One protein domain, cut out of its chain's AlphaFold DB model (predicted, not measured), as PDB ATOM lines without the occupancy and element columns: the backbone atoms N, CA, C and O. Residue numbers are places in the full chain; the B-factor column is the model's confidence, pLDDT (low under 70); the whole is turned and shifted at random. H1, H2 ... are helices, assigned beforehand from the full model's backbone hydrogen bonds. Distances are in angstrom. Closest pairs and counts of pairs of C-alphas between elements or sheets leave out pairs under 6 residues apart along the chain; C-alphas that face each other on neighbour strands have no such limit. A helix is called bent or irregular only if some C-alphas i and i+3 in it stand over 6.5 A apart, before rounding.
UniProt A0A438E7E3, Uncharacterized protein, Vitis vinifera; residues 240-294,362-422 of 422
ATOM      1  N   PHE A 240      90.207  91.447  82.921       65.12
ATOM      2  CA  PHE A 240      89.762  92.238  84.062       65.12
ATOM      3  C   PHE A 240      88.452  92.966  83.731       65.12
ATOM      4  O   PHE A 240      88.326  93.542  82.650       65.12
ATOM      5  N   ARG A 241      87.503  92.957  84.670       67.12
ATOM      6  CA  ARG A 241      86.280  93.764  84.631       67.12
ATOM      7  C   ARG A 241      86.175  94.541  85.934       67.12
ATOM      8  O   ARG A 241      86.325  93.966  87.008       67.12
ATOM      9  N   PHE A 242      85.959  95.840  85.816       71.06
ATOM     10  CA  PHE A 242      85.757  96.726  86.944       71.06
ATOM     11  C   PHE A 242      84.323  96.598  87.452       71.06
ATOM     12  O   PHE A 242      83.373  96.745  86.683       71.06
ATOM     13  N   GLU A 243      84.168  96.357  88.749       73.00
ATOM     14  CA  GLU A 243      82.855  96.219  89.370       73.00
ATOM     15  C   GLU A 243      82.391  97.561  89.938       73.00
ATOM     16  O   GLU A 243      83.005  98.107  90.856       73.00
ATOM     17  N   ASN A 244      81.260  98.082  89.447       71.31
ATOM     18  CA  ASN A 244      80.721  99.373  89.904       71.31
ATOM     19  C   ASN A 244      80.426  99.404  91.414       71.31
ATOM     20  O   ASN A 244      80.423 100.475  92.014       71.31
ATOM     21  N   MET A 245      80.240  98.245  92.056       72.56
ATOM     22  CA  MET A 245      80.070  98.172  93.510       72.56
ATOM     23  C   MET A 245      81.300  98.654  94.289       72.56
ATOM     24  O   MET A 245      81.140  99.142  95.404       72.56
ATOM     25  N   TRP A 246      82.511  98.575  93.723       77.44
ATOM     26  CA  TRP A 246      83.719  99.073  94.392       77.44
ATOM     27  C   TRP A 246      83.666 100.584  94.637       77.44
ATOM     28  O   TRP A 246      84.162 101.050  95.659       77.44
ATOM     29  N   LEU A 247      82.981 101.336  93.764       73.75
ATOM     30  CA  LEU A 247      82.778 102.784  93.909       73.75
ATOM     31  C   LEU A 247      81.968 103.144  95.164       73.75
ATOM     32  O   LEU A 247      82.047 104.274  95.637       73.75
ATOM     33  N   LEU A 248      81.193 102.193  95.696       71.69
ATOM     34  CA  LEU A 248      80.378 102.366  96.899       71.69
ATOM     35  C   LEU A 248      81.151 102.050  98.188       71.69
ATOM     36  O   LEU A 248      80.616 102.249  99.277       71.69
ATOM     37  N   SER A 249      82.380 101.534  98.087       75.19
ATOM     38  CA  SER A 249      83.187 101.191  99.256       75.19
ATOM     39  C   SER A 249      83.809 102.439  99.886       75.19
ATOM     40  O   SER A 249      84.380 103.297  99.205       75.19
ATOM     41  N   ASN A 250      83.711 102.539 101.212       76.50
ATOM     42  CA  ASN A 250      84.245 103.671 101.961       76.50
ATOM     43  C   ASN A 250      85.767 103.759 101.784       76.50
ATOM     44  O   ASN A 250      86.491 102.796 102.021       76.50
ATOM     45  N   GLY A 251      86.257 104.930 101.372       79.94
ATOM     46  CA  GLY A 251      87.687 105.167 101.150       79.94
ATOM     47  C   GLY A 251      88.233 104.652  99.814       79.94
ATOM     48  O   GLY A 251      89.415 104.850  99.542       79.94
ATOM     49  N   PHE A 252      87.400 104.070  98.940       82.75
ATOM     50  CA  PHE A 252      87.842 103.550  97.640       82.75
ATOM     51  C   PHE A 252      88.543 104.613  96.777       82.75
ATOM     52  O   PHE A 252      89.634 104.376  96.262       82.75
ATOM     53  N   LYS A 253      87.954 105.814  96.664       85.06
ATOM     54  CA  LYS A 253      88.531 106.922  95.881       85.06
ATOM     55  C   LYS A 253      89.922 107.323  96.394       85.06
ATOM     56  O   LYS A 253      90.824 107.552  95.593       85.06
ATOM     57  N   GLU A 254      90.100 107.373  97.714       87.88
ATOM     58  CA  GLU A 254      91.372 107.729  98.357       87.88
ATOM     59  C   GLU A 254      92.441 106.656  98.146       87.88
ATOM     60  O   GLU A 254      93.596 106.966  97.853       87.88
ATOM     61  N   LEU A 255      92.041 105.387  98.226       89.06
ATOM     62  CA  LEU A 255      92.916 104.246  97.989       89.06
ATOM     63  C   LEU A 255      93.439 104.223  96.548       89.06
ATOM     64  O   LEU A 255      94.644 104.125  96.324       89.06
ATOM     65  N   VAL A 256      92.539 104.390  95.573       88.25
ATOM     66  CA  VAL A 256      92.912 104.465  94.154       88.25
ATOM     67  C   VAL A 256      93.800 105.680  93.891       88.25
ATOM     68  O   VAL A 256      94.791 105.551  93.172       88.25
ATOM     69  N   ARG A 257      93.499 106.844  94.490       89.50
ATOM     70  CA  ARG A 257      94.338 108.046  94.367       89.50
ATOM     71  C   ARG A 257      95.761 107.776  94.852       89.50
ATOM     72  O   ARG A 257      96.704 108.093  94.129       89.50
ATOM     73  N   LYS A 258      95.914 107.156  96.028       92.31
ATOM     74  CA  LYS A 258      97.216 106.795  96.602       92.31
ATOM     75  C   LYS A 258      98.024 105.917  95.643       92.31
ATOM     76  O   LYS A 258      99.123 106.303  95.243       92.31
ATOM     77  N   TRP A 259      97.458 104.792  95.210       92.88
ATOM     78  CA  TRP A 259      98.130 103.892  94.270       92.88
ATOM     79  C   TRP A 259      98.497 104.589  92.962       92.88
ATOM     80  O   TRP A 259      99.627 104.495  92.484       92.88
ATOM     81  N   TRP A 260      97.569 105.373  92.412       90.62
ATOM     82  CA  TRP A 260      97.787 106.095  91.166       90.62
ATOM     83  C   TRP A 260      98.978 107.057  91.234       90.62
ATOM     84  O   TRP A 260      99.723 107.186  90.253       90.62
ATOM     85  N   THR A 261      99.165 107.724  92.379       88.50
ATOM     86  CA  THR A 261     100.306 108.617  92.628       88.50
ATOM     87  C   THR A 261     101.617 107.872  92.870       88.50
ATOM     88  O   THR A 261     102.660 108.359  92.444       88.50
ATOM     89  N   GLU A 262     101.572 106.686  93.481       90.06
ATOM     90  CA  GLU A 262     102.752 105.853  93.761       90.06
ATOM     91  C   GLU A 262     103.309 105.172  92.500       90.06
ATOM     92  O   GLU A 262     104.498 104.856  92.434       90.06
ATOM     93  N   TYR A 263     102.490 104.984  91.461       89.94
ATOM     94  CA  TYR A 263     102.957 104.424  90.194       89.94
ATOM     95  C   TYR A 263     103.873 105.398  89.442       89.94
ATOM     96  O   TYR A 263     103.415 106.345  88.786       89.94
ATOM     97  N   ILE A 264     105.174 105.112  89.471       86.44
ATOM     98  CA  ILE A 264     106.192 105.788  88.666       86.44
ATOM     99  C   ILE A 264     106.411 104.970  87.392       86.44
ATOM    100  O   ILE A 264     106.914 103.851  87.436       86.44
ATOM    101  N   VAL A 265     106.024 105.534  86.248       82.88
ATOM    102  CA  VAL A 265     106.219 104.932  84.922       82.88
ATOM    103  C   VAL A 265     106.899 105.961  84.028       82.88
ATOM    104  O   VAL A 265     106.483 107.120  84.000       82.88
ATOM    105  N   ILE A 266     107.936 105.532  83.313       79.25
ATOM    106  CA  ILE A 266     108.709 106.354  82.378       79.25
ATOM    107  C   ILE A 266     108.395 105.867  80.959       79.25
ATOM    108  O   ILE A 266     108.483 104.674  80.688       79.25
ATOM    109  N   GLY A 267     108.021 106.774  80.057       77.56
ATOM    110  CA  GLY A 267     107.707 106.450  78.663       77.56
ATOM    111  C   GLY A 267     106.750 107.461  78.029       77.56
ATOM    112  O   GLY A 267     106.485 108.517  78.603       77.56
ATOM    113  N   THR A 268     106.209 107.132  76.854       72.88
ATOM    114  CA  THR A 268     105.182 107.952  76.182       72.88
ATOM    115  C   THR A 268     103.906 108.044  77.024       72.88
ATOM    116  O   THR A 268     103.653 107.196  77.884       72.88
ATOM    117  N   SER A 269     103.067 109.059  76.792       70.94
ATOM    118  CA  SER A 269     101.815 109.247  77.543       70.94
ATOM    119  C   SER A 269     100.890 108.028  77.467       70.94
ATOM    120  O   SER A 269     100.331 107.617  78.484       70.94
ATOM    121  N   SER A 270     100.789 107.408  76.287       66.88
ATOM    122  CA  SER A 270     100.026 106.177  76.051       66.88
ATOM    123  C   SER A 270     100.599 104.977  76.809       66.88
ATOM    124  O   SER A 270      99.848 104.254  77.466       66.88
ATOM    125  N   HIS A 271     101.924 104.805  76.808       68.50
ATOM    126  CA  HIS A 271     102.598 103.761  77.579       68.50
ATOM    127  C   HIS A 271     102.415 103.955  79.092       68.50
ATOM    128  O   HIS A 271     102.058 103.018  79.808       68.50
ATOM    129  N   CYS A 272     102.580 105.190  79.573       74.00
ATOM    130  CA  CYS A 272     102.385 105.544  80.976       74.00
ATOM    131  C   CYS A 272     100.961 105.243  81.451       74.00
ATOM    132  O   CYS A 272     100.780 104.715  82.546       74.00
ATOM    133  N   LEU A 273      99.950 105.584  80.646       77.00
ATOM    134  CA  LEU A 273      98.552 105.320  80.978       77.00
ATOM    135  C   LEU A 273      98.263 103.811  81.014       77.00
ATOM    136  O   LEU A 273      97.671 103.328  81.979       77.00
ATOM    137  N   ALA A 274      98.732 103.061  80.013       73.81
ATOM    138  CA  ALA A 274      98.529 101.616  79.934       73.81
ATOM    139  C   ALA A 274      99.164 100.862  81.117       73.81
ATOM    140  O   ALA A 274      98.503 100.028  81.741       73.81
ATOM    141  N   GLU A 275     100.414 101.174  81.474       75.56
ATOM    142  CA  GLU A 275     101.096 100.510  82.592       75.56
ATOM    143  C   GLU A 275     100.520 100.924  83.955       75.56
ATOM    144  O   GLU A 275     100.382 100.073  84.833       75.56
ATOM    145  N   LYS A 276     100.071 102.179  84.128       81.81
ATOM    146  CA  LYS A 276      99.343 102.589  85.345       81.81
ATOM    147  C   LYS A 276      98.018 101.850  85.502       81.81
ATOM    148  O   LYS A 276      97.708 101.384  86.595       81.81
ATOM    149  N   LEU A 277      97.255 101.683  84.421       80.56
ATOM    150  CA  LEU A 277      96.013 100.906  84.457       80.56
ATOM    151  C   LEU A 277      96.275  99.431  84.753       80.56
ATOM    152  O   LEU A 277      95.527  98.805  85.496       80.56
ATOM    153  N   LYS A 278      97.350  98.867  84.208       77.75
ATOM    154  CA  LYS A 278      97.762  97.487  84.473       77.75
ATOM    155  C   LYS A 278      98.201  97.271  85.924       77.75
ATOM    156  O   LYS A 278      97.813  96.262  86.509       77.75
ATOM    157  N   ALA A 279      98.949  98.210  86.507       81.81
ATOM    158  CA  ALA A 279      99.290  98.194  87.929       81.81
ATOM    159  C   ALA A 279      98.025  98.294  88.797       81.81
ATOM    160  O   ALA A 279      97.810  97.458  89.672       81.81
ATOM    161  N   LEU A 280      97.114  99.207  88.448       84.50
ATOM    162  CA  LEU A 280      95.849  99.383  89.156       84.50
ATOM    163  C   LEU A 280      94.971  98.125  89.135       84.50
ATOM    164  O   LEU A 280      94.392  97.759  90.154       84.50
ATOM    165  N   LYS A 281      94.897  97.418  88.001       81.62
ATOM    166  CA  LYS A 281      94.182  96.130  87.899       81.62
ATOM    167  C   LYS A 281      94.709  95.095  88.887       81.62
ATOM    168  O   LYS A 281      93.926  94.332  89.451       81.62
ATOM    169  N   LYS A 282      96.032  95.048  89.064       79.75
ATOM    170  CA  LYS A 282      96.683  94.116  89.984       79.75
ATOM    171  C   LYS A 282      96.321  94.452  91.429       79.75
ATOM    172  O   LYS A 282      95.838  93.573  92.139       79.75
ATOM    173  N   ASP A 283      96.469  95.714  91.820       82.50
ATOM    174  CA  ASP A 283      96.228  96.151  93.199       82.50
ATOM    175  C   ASP A 283      94.742  96.063  93.577       82.50
ATOM    176  O   ASP A 283      94.412  95.601  94.668       82.50
ATOM    177  N   LEU A 284      93.832  96.366  92.643       81.00
ATOM    178  CA  LEU A 284      92.394  96.114  92.811       81.00
ATOM    179  C   LEU A 284      92.092  94.625  93.007       81.00
ATOM    180  O   LEU A 284      91.274  94.265  93.854       81.00
ATOM    181  N   GLY A 285      92.760  93.750  92.250       72.94
ATOM    182  CA  GLY A 285      92.611  92.303  92.385       72.94
ATOM    183  C   GLY A 285      93.089  91.775  93.740       72.94
ATOM    184  O   GLY A 285      92.457  90.885  94.309       72.94
ATOM    185  N   GLU A 286      94.180  92.321  94.277       78.94
ATOM    186  CA  GLU A 286      94.696  91.966  95.604       78.94
ATOM    187  C   GLU A 286      93.834  92.535  96.735       78.94
ATOM    188  O   GLU A 286      93.530  91.823  97.691       78.94
ATOM    189  N   TRP A 287      93.391  93.786  96.612       82.19
ATOM    190  CA  TRP A 287      92.489  94.429  97.566       82.19
ATOM    191  C   TRP A 287      91.145  93.704  97.660       82.19
ATOM    192  O   TRP A 287      90.703  93.376  98.759       82.19
ATOM    193  N   ASN A 288      90.550  93.336  96.520       73.38
ATOM    194  CA  ASN A 288      89.289  92.595  96.486       73.38
ATOM    195  C   ASN A 288      89.396  91.207  97.145       73.38
ATOM    196  O   ASN A 288      88.408  90.706  97.664       73.38
ATOM    197  N   LYS A 289      90.580  90.578  97.159       69.56
ATOM    198  CA  LYS A 289      90.809  89.309  97.875       69.56
ATOM    199  C   LYS A 289      90.982  89.487  99.387       69.56
ATOM    200  O   LYS A 289      90.723  88.542 100.120       69.56
ATOM    201  N   LYS A 290      91.475  90.647  99.833       69.38
ATOM    202  CA  LYS A 290      91.817  90.921 101.241       69.38
ATOM    203  C   LYS A 290      90.662  91.528 102.038       69.38
ATOM    204  O   LYS A 290      90.469  91.152 103.183       69.38
ATOM    205  N   GLU A 291      89.922  92.462 101.445       62.41
ATOM    206  CA  GLU A 291      88.906  93.266 102.149       62.41
ATOM    207  C   GLU A 291      87.475  92.733 101.973       62.41
ATOM    208  O   GLU A 291      86.584  93.063 102.751       62.41
ATOM    209  N   MET A 292      87.224  91.898 100.958       54.47
ATOM    210  CA  MET A 292      85.888  91.375 100.664       54.47
ATOM    211  C   MET A 292      85.832  89.876 100.957       54.47
ATOM    212  O   MET A 292      86.114  89.053 100.091       54.47
ATOM    213  N   ASP A 293      85.404  89.513 102.166       44.41
ATOM    214  CA  ASP A 293      85.362  88.125 102.663       44.41
ATOM    215  C   ASP A 293      84.370  87.197 101.919       44.41
ATOM    216  O   ASP A 293      84.214  86.029 102.260       44.41
ATOM    217  N   ASN A 294      83.674  87.680 100.881       49.44
ATOM    218  CA  ASN A 294      82.970  86.855  99.894       49.44
ATOM    219  C   ASN A 294      82.468  87.724  98.714       49.44
ATOM    220  O   ASN A 294      81.358  88.266  98.789       49.44
ATOM    221  N   LYS A 362      87.617 121.478  61.763       61.53
ATOM    222  CA  LYS A 362      87.283 121.365  63.194       61.53
ATOM    223  C   LYS A 362      87.587 119.983  63.775       61.53
ATOM    224  O   LYS A 362      87.872 119.908  64.960       61.53
ATOM    225  N   PHE A 363      87.550 118.925  62.963       54.91
ATOM    226  CA  PHE A 363      87.942 117.574  63.381       54.91
ATOM    227  C   PHE A 363      89.467 117.364  63.381       54.91
ATOM    228  O   PHE A 363      89.938 116.380  63.942       54.91
ATOM    229  N   GLU A 364      90.234 118.274  62.771       59.25
ATOM    230  CA  GLU A 364      91.706 118.255  62.753       59.25
ATOM    231  C   GLU A 364      92.328 118.991  63.955       59.25
ATOM    232  O   GLU A 364      93.537 118.907  64.181       59.25
ATOM    233  N   LEU A 365      91.522 119.715  64.740       66.69
ATOM    234  CA  LEU A 365      91.991 120.409  65.937       66.69
ATOM    235  C   LEU A 365      92.181 119.431  67.110       66.69
ATOM    236  O   LEU A 365      91.402 118.488  67.261       66.69
ATOM    237  N   PRO A 366      93.184 119.653  67.983       65.38
ATOM    238  CA  PRO A 366      93.327 118.880  69.211       65.38
ATOM    239  C   PRO A 366      92.096 119.035  70.108       65.38
ATOM    240  O   PRO A 366      91.609 120.150  70.300       65.38
ATOM    241  N   PHE A 367      91.650 117.930  70.705       72.44
ATOM    242  CA  PHE A 367      90.549 117.939  71.666       72.44
ATOM    243  C   PHE A 367      90.851 118.866  72.845       72.44
ATOM    244  O   PHE A 367      91.925 118.775  73.456       72.44
ATOM    245  N   THR A 368      89.892 119.723  73.199       77.75
ATOM    246  CA  THR A 368      90.008 120.524  74.421       77.75
ATOM    247  C   THR A 368      89.661 119.690  75.647       77.75
ATOM    248  O   THR A 368      88.998 118.654  75.573       77.75
ATOM    249  N   GLU A 369      90.126 120.135  76.811       76.62
ATOM    250  CA  GLU A 369      89.805 119.479  78.073       76.62
ATOM    251  C   GLU A 369      88.297 119.492  78.333       76.62
ATOM    252  O   GLU A 369      87.710 118.471  78.687       76.62
ATOM    253  N   GLU A 370      87.659 120.630  78.084       77.62
ATOM    254  CA  GLU A 370      86.220 120.806  78.235       77.62
ATOM    255  C   GLU A 370      85.454 119.826  77.345       77.62
ATOM    256  O   GLU A 370      84.535 119.175  77.826       77.62
ATOM    257  N   GLU A 371      85.874 119.648  76.089       74.88
ATOM    258  CA  GLU A 371      85.249 118.723  75.139       74.88
ATOM    259  C   GLU A 371      85.359 117.260  75.596       74.88
ATOM    260  O   GLU A 371      84.368 116.525  75.593       74.88
ATOM    261  N   VAL A 372      86.546 116.837  76.050       75.06
ATOM    262  CA  VAL A 372      86.785 115.462  76.522       75.06
ATOM    263  C   VAL A 372      85.959 115.155  77.771       75.06
ATOM    264  O   VAL A 372      85.371 114.076  77.875       75.06
ATOM    265  N   PHE A 373      85.896 116.084  78.727       76.19
ATOM    266  CA  PHE A 373      85.179 115.853  79.979       76.19
ATOM    267  C   PHE A 373      83.663 116.054  79.842       76.19
ATOM    268  O   PHE A 373      82.923 115.270  80.431       76.19
ATOM    269  N   GLU A 374      83.173 116.984  79.018       77.25
ATOM    270  CA  GLU A 374      81.747 117.065  78.641       77.25
ATOM    271  C   GLU A 374      81.272 115.751  78.000       77.25
ATOM    272  O   GLU A 374      80.240 115.188  78.380       77.25
ATOM    273  N   ALA A 375      82.065 115.189  77.083       72.62
ATOM    274  CA  ALA A 375      81.785 113.882  76.497       72.62
ATOM    275  C   ALA A 375      81.811 112.764  77.555       72.62
ATOM    276  O   ALA A 375      80.926 111.910  77.579       72.62
ATOM    277  N   LEU A 376      82.778 112.778  78.478       71.25
ATOM    278  CA  LEU A 376      82.867 111.782  79.548       71.25
ATOM    279  C   LEU A 376      81.663 111.834  80.502       71.25
ATOM    280  O   LEU A 376      81.159 110.787  80.913       71.25
ATOM    281  N   TYR A 377      81.202 113.032  80.866       73.69
ATOM    282  CA  TYR A 377      80.101 113.234  81.812       73.69
ATOM    283  C   TYR A 377      78.711 113.097  81.175       73.69
ATOM    284  O   TYR A 377      77.758 112.766  81.879       73.69
ATOM    285  N   SER A 378      78.582 113.278  79.856       68.75
ATOM    286  CA  SER A 378      77.317 113.078  79.126       68.75
ATOM    287  C   SER A 378      76.974 111.602  78.866       68.75
ATOM    288  O   SER A 378      75.841 111.278  78.497       68.75
ATOM    289  N   LEU A 379      77.918 110.682  79.085       62.59
ATOM    290  CA  LEU A 379      77.722 109.246  78.897       62.59
ATOM    291  C   LEU A 379      77.251 108.541  80.186       62.59
ATOM    292  O   LEU A 379      77.715 108.814  81.291       62.59
ATOM    293  N   LEU A 380      76.343 107.567  80.033       56.25
ATOM    294  CA  LEU A 380      75.831 106.745  81.139       56.25
ATOM    295  C   LEU A 380      76.950 105.884  81.760       56.25
ATOM    296  O   LEU A 380      77.550 105.058  81.069       56.25
ATOM    297  N   GLY A 381      77.175 106.034  83.071       54.09
ATOM    298  CA  GLY A 381      78.303 105.448  83.816       54.09
ATOM    299  C   GLY A 381      78.386 103.911  83.848       54.09
ATOM    300  O   GLY A 381      79.468 103.365  84.067       54.09
ATOM    301  N   ASP A 382      77.283 103.207  83.571       52.69
ATOM    302  CA  ASP A 382      77.218 101.733  83.548       52.69
ATOM    303  C   ASP A 382      77.740 101.106  82.241       52.69
ATOM    304  O   ASP A 382      77.794  99.883  82.111       52.69
ATOM    305  N   LYS A 383      78.126 101.917  81.245       53.44
ATOM    306  CA  LYS A 383      78.716 101.408  80.001       53.44
ATOM    307  C   LYS A 383      80.221 101.161  80.184       53.44
ATOM    308  O   LYS A 383      80.963 102.037  80.624       53.44
ATOM    309  N   VAL A 384      80.673  99.960  79.815       51.28
ATOM    310  CA  VAL A 384      82.096  99.604  79.673       51.28
ATOM    311  C   VAL A 384      82.559 100.097  78.303       51.28
ATOM    312  O   VAL A 384      81.984  99.687  77.295       51.28
ATOM    313  N   SER A 385      83.550 100.991  78.246       45.81
ATOM    314  CA  SER A 385      83.923 101.667  76.992       45.81
ATOM    315  C   SER A 385      85.131 101.072  76.258       45.81
ATOM    316  O   SER A 385      85.474 101.580  75.196       45.81
ATOM    317  N   GLY A 386      85.771  99.994  76.737       50.31
ATOM    318  CA  GLY A 386      86.919  99.431  76.013       50.31
ATOM    319  C   GLY A 386      87.524  98.128  76.547       50.31
ATOM    320  O   GLY A 386      87.089  97.567  77.551       50.31
ATOM    321  N   LEU A 387      88.573  97.666  75.846       48.03
ATOM    322  CA  LEU A 387      89.399  96.474  76.140       48.03
ATOM    323  C   LEU A 387      90.127  96.541  77.498       48.03
ATOM    324  O   LEU A 387      90.697  95.546  77.951       48.03
ATOM    325  N   ASP A 388      90.139  97.705  78.150       59.12
ATOM    326  CA  ASP A 388      90.766  97.900  79.453       59.12
ATOM    327  C   ASP A 388      89.914  97.388  80.627       59.12
ATOM    328  O   ASP A 388      90.476  97.128  81.689       59.12
ATOM    329  N   GLY A 389      88.611  97.169  80.438       66.00
ATOM    330  CA  GLY A 389      87.721  96.642  81.467       66.00
ATOM    331  C   GLY A 389      87.290  97.633  82.555       66.00
ATOM    332  O   GLY A 389      86.620  97.195  83.485       66.00
ATOM    333  N   PHE A 390      87.628  98.923  82.468       75.56
ATOM    334  CA  PHE A 390      87.130  99.963  83.378       75.56
ATOM    335  C   PHE A 390      85.802 100.558  82.874       75.56
ATOM    336  O   PHE A 390      85.568 100.689  81.671       75.56
ATOM    337  N   THR A 391      84.897 100.903  83.795       76.88
ATOM    338  CA  THR A 391      83.605 101.529  83.463       76.88
ATOM    339  C   THR A 391      83.741 103.043  83.328       76.88
ATOM    340  O   THR A 391      84.647 103.654  83.896       76.88
ATOM    341  N   LEU A 392      82.811 103.684  82.618       74.94
ATOM    342  CA  LEU A 392      82.765 105.150  82.561       74.94
ATOM    343  C   LEU A 392      82.567 105.775  83.951       74.94
ATOM    344  O   LEU A 392      83.153 106.817  84.236       74.94
ATOM    345  N   ALA A 393      81.836 105.106  84.847       74.25
ATOM    346  CA  ALA A 393      81.673 105.538  86.235       74.25
ATOM    347  C   ALA A 393      83.009 105.636  86.998       74.25
ATOM    348  O   ALA A 393      83.205 106.569  87.780       74.25
ATOM    349  N   PHE A 394      83.959 104.724  86.750       82.06
ATOM    350  CA  PHE A 394      85.305 104.814  87.326       82.06
ATOM    351  C   PHE A 394      86.019 106.096  86.880       82.06
ATOM    352  O   PHE A 394      86.550 106.837  87.712       82.06
ATOM    353  N   TRP A 395      85.992 106.381  85.577       81.62
ATOM    354  CA  TRP A 395      86.643 107.553  84.992       81.62
ATOM    355  C   TRP A 395      86.003 108.869  85.443       81.62
ATOM    356  O   TRP A 395      86.715 109.833  85.710       81.62
ATOM    357  N   GLN A 396      84.681 108.893  85.611       80.62
ATOM    358  CA  GLN A 396      83.951 110.039  86.157       80.62
ATOM    359  C   GLN A 396      84.320 110.311  87.625       80.62
ATOM    360  O   GLN A 396      84.514 111.468  87.999       80.62
ATOM    361  N   LEU A 397      84.453 109.264  88.453       82.00
ATOM    362  CA  LEU A 397      84.794 109.396  89.876       82.00
ATOM    363  C   LEU A 397      86.260 109.807  90.096       82.00
ATOM    364  O   LEU A 397      86.567 110.586  91.003       82.00
ATOM    365  N   CYS A 398      87.163 109.258  89.284       82.12
ATOM    366  CA  CYS A 398      88.614 109.393  89.439       82.12
ATOM    367  C   CYS A 398      89.224 110.490  88.552       82.12
ATOM    368  O   CYS A 398      90.450 110.641  88.519       82.12
ATOM    369  N   SER A 399      88.400 111.251  87.824       81.50
ATOM    370  CA  SER A 399      88.843 112.268  86.860       81.50
ATOM    371  C   SER A 399      89.845 113.247  87.471       81.50
ATOM    372  O   SER A 399      90.891 113.495  86.888       81.50
ATOM    373  N   GLU A 400      89.599 113.705  88.697       83.06
ATOM    374  CA  GLU A 400      90.420 114.670  89.439       83.06
ATOM    375  C   GLU A 400      91.933 114.373  89.418       83.06
ATOM    376  O   GLU A 400      92.736 115.286  89.248       83.06
ATOM    377  N   PHE A 401      92.333 113.102  89.544       82.81
ATOM    378  CA  PHE A 401      93.746 112.694  89.588       82.81
ATOM    379  C   PHE A 401      94.207 111.893  88.359       82.81
ATOM    380  O   PHE A 401      95.402 111.639  88.189       82.81
ATOM    381  N   THR A 402      93.286 111.508  87.474       81.69
ATOM    382  CA  THR A 402      93.595 110.811  86.209       81.69
ATOM    383  C   THR A 402      93.661 111.763  85.010       81.69
ATOM    384  O   THR A 402      94.328 111.466  84.018       81.69
ATOM    385  N   LYS A 403      93.051 112.948  85.128       81.88
ATOM    386  CA  LYS A 403      92.868 113.961  84.083       81.88
ATOM    387  C   LYS A 403      94.127 114.355  83.330       81.88
ATOM    388  O   LYS A 403      94.120 114.342  82.104       81.88
ATOM    389  N   SER A 404      95.227 114.619  84.030       79.69
ATOM    390  CA  SER A 404      96.489 115.000  83.381       79.69
ATOM    391  C   SER A 404      97.022 113.912  82.441       79.69
ATOM    392  O   SER A 404      97.573 114.220  81.389       79.69
ATOM    393  N   LYS A 405      96.828 112.631  82.781       78.25
ATOM    394  CA  LYS A 405      97.250 111.497  81.946       78.25
ATOM    395  C   LYS A 405      96.281 111.225  80.799       78.25
ATOM    396  O   LYS A 405      96.740 110.869  79.719       78.25
ATOM    397  N   ILE A 406      94.983 111.447  81.010       76.94
ATOM    398  CA  ILE A 406      93.961 111.371  79.955       76.94
ATOM    399  C   ILE A 406      94.229 112.445  78.893       76.94
ATOM    400  O   ILE A 406      94.362 112.122  77.716       76.94
ATOM    401  N   MET A 407      94.422 113.702  79.299       78.88
ATOM    402  CA  MET A 407      94.722 114.793  78.364       78.88
ATOM    403  C   MET A 407      96.065 114.597  77.654       78.88
ATOM    404  O   MET A 407      96.164 114.821  76.450       78.88
ATOM    405  N   ALA A 408      97.085 114.092  78.355       75.31
ATOM    406  CA  ALA A 408      98.369 113.771  77.737       75.31
ATOM    407  C   ALA A 408      98.270 112.643  76.691       75.31
ATOM    408  O   ALA A 408      99.038 112.644  75.731       75.31
ATOM    409  N   PHE A 409      97.341 111.693  76.860       73.94
ATOM    410  CA  PHE A 409      97.060 110.646  75.875       73.94
ATOM    411  C   PHE A 409      96.395 111.216  74.617       73.94
ATOM    412  O   PHE A 409      96.850 110.926  73.510       73.94
ATOM    413  N   PHE A 410      95.372 112.065  74.759       67.38
ATOM    414  CA  PHE A 410      94.726 112.706  73.608       67.38
ATOM    415  C   PHE A 410      95.676 113.669  72.878       67.38
ATOM    416  O   PHE A 410      95.687 113.698  71.651       67.38
ATOM    417  N   GLY A 411      96.554 114.360  73.612       61.78
ATOM    418  CA  GLY A 411      97.586 115.221  73.033       61.78
ATOM    419  C   GLY A 411      98.667 114.471  72.244       61.78
ATOM    420  O   GLY A 411      99.135 114.983  71.233       61.78
ATOM    421  N   SER A 412      99.062 113.256  72.654       57.03
ATOM    422  CA  SER A 412     100.081 112.470  71.932       57.03
ATOM    423  C   SER A 412      99.521 111.673  70.751       57.03
ATOM    424  O   SER A 412     100.183 111.536  69.728       57.03
ATOM    425  N   SER A 413      98.304 111.140  70.887       50.84
ATOM    426  CA  SER A 413      97.729 110.179  69.929       50.84
ATOM    427  C   SER A 413      97.233 110.840  68.641       50.84
ATOM    428  O   SER A 413      97.293 110.234  67.575       50.84
ATOM    429  N   VAL A 414      96.771 112.093  68.724       48.00
ATOM    430  CA  VAL A 414      96.314 112.859  67.552       48.00
ATOM    431  C   VAL A 414      97.504 113.313  66.696       48.00
ATOM    432  O   VAL A 414      97.442 113.254  65.471       48.00
ATOM    433  N   VAL A 415      98.628 113.672  67.325       43.66
ATOM    434  CA  VAL A 415      99.843 114.107  66.616       43.66
ATOM    435  C   VAL A 415     100.510 112.948  65.863       43.66
ATOM    436  O   VAL A 415     100.968 113.143  64.738       43.66
ATOM    437  N   GLU A 416     100.525 111.731  66.423       38.44
ATOM    438  CA  GLU A 416     101.066 110.534  65.747       38.44
ATOM    439  C   GLU A 416     100.181 110.014  64.603       38.44
ATOM    440  O   GLU A 416     100.702 109.472  63.629       38.44
ATOM    441  N   ALA A 417      98.855 110.170  64.693       38.41
ATOM    442  CA  ALA A 417      97.947 109.757  63.621       38.41
ATOM    443  C   ALA A 417      98.075 110.668  62.389       38.41
ATOM    444  O   ALA A 417      98.149 110.175  61.268       38.41
ATOM    445  N   LEU A 418      98.200 111.982  62.602       39.88
ATOM    446  CA  LEU A 418      98.336 112.968  61.524       39.88
ATOM    447  C   LEU A 418      99.721 112.964  60.854       39.88
ATOM    448  O   LEU A 418      99.851 113.399  59.717       39.88
ATOM    449  N   SER A 419     100.760 112.453  61.521       39.16
ATOM    450  CA  SER A 419     102.119 112.372  60.957       39.16
ATOM    451  C   SER A 419     102.408 111.073  60.192       39.16
ATOM    452  O   SER A 419     103.466 110.955  59.581       39.16
ATOM    453  N   ARG A 420     101.479 110.105  60.187       35.91
ATOM    454  CA  ARG A 420     101.589 108.857  59.405       35.91
ATOM    455  C   ARG A 420     100.884 108.896  58.046       35.91
ATOM    456  O   ARG A 420     101.073 107.968  57.266       35.91
ATOM    457  N   GLU A 421     100.108 109.940  57.763       38.19
ATOM    458  CA  GLU A 421      99.414 110.138  56.477       38.19
ATOM    459  C   GLU A 421      99.994 111.296  55.634       38.19
ATOM    460  O   GLU A 421      99.391 111.672  54.631       38.19
ATOM    461  N   ALA A 422     101.163 111.836  56.008       32.91
ATOM    462  CA  ALA A 422     101.877 112.878  55.257       32.91
ATOM    463  C   ALA A 422     102.977 112.315  54.345       32.91
ATOM    464  O   ALA A 422     103.743 111.438  54.813       32.91
TER     465      ALA A 422
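What this domain is: This is residues 240 to 294 and 362 to 422 of the 422 residues of an uncharacterized protein of Vitis vinifera (UniProt A0A438E7E3). An elongated, all-helix domain is built round one sharply kinked helix, H5, which the other four helices touch. The part of H5 after the kink and the long helix H3 run opposite ways and are side by side only where residues 405 to 413 meet residues 269 to 273, with their other ends toward opposite ends of the long axis; H2 packs on both helices, the short helix H1 touches H5 with residues 393 to 394 of H5 alone, and H4 packs on H5, coming closest at Gln 396. The printed part has 116 residues, 76 of them in five named helices, H1 to H5 in chain order, and no named strand. It is only just compact, close to loose, with a radius of gyration of the C-alphas of 15.6 A and spans of 56 by 32 by 22 A.

Where its parts are: Find C-alpha 392 at (82.765, 105.150, 82.561); H5, residues 392 to 418, runs 27.3 A from there to C-alpha 418 at (98.336, 112.968, 61.524). It has a kink of 110 degrees near residue 400 and is irregular, with C-alphas 397 and 400 lying 7.7 A apart. Next look at C-alpha 269 at (101.815, 109.247, 77.543), where H3, residues 269 to 291, begins its 32.1 A. H2 is residues 252 to 262, 15.6 A; H4 is residues 369 to 378, 14.1 A; H1 is residues 244 to 248, 7.6 A.

How they stand to each other: Begin with H5, the hub, whose line is a rough one. With residues 405 to 413 alone it touches H3, at a shallow tilt of 24 degrees, opposite ways; the closest C-alphas, of Ser 269 and Phe 409, are 5.2 A apart. With residues 397 to 401 alone it touches H2, at a steep tilt of 40 degrees, the same way; look at the closest C-alphas, Arg 257 and Phe 401, 6.7 A apart. H4 touches H5 at a steep tilt of 49 degrees, opposite ways, closest at C-alphas 377 and 396, 6.6 A. H1 and H5 only just touch, with 3 pairs of C-alphas within 8 A, the closest Asn 244 and Ala 393 at 7.2 A. H2 touches H3 at a steep tilt of 48 degrees, closest at C-alphas 260 and 276, 7.0 A. H4 is apart from H1, H2 and H3. Each O i to N i+4 pair is within hydrogen-bond range in H2, H3 and H4, against 17 of 23 in H5 and 0 of 1 in H1, where 2 of 2 O i to N i+3 pairs are.

The domain as a whole: The farthest C-alphas, Asp 293 and Ala 422, are 56.0 A apart. Residues 295 to 361 are not printed, with 50.6 A between C-alphas 294 and 362. The link from H4 to H5, residues 379 to 391, is long. Mean pLDDT of the printed part is 70.8; 40 residues are under 70, among them 378 to 389 and 410 to 422.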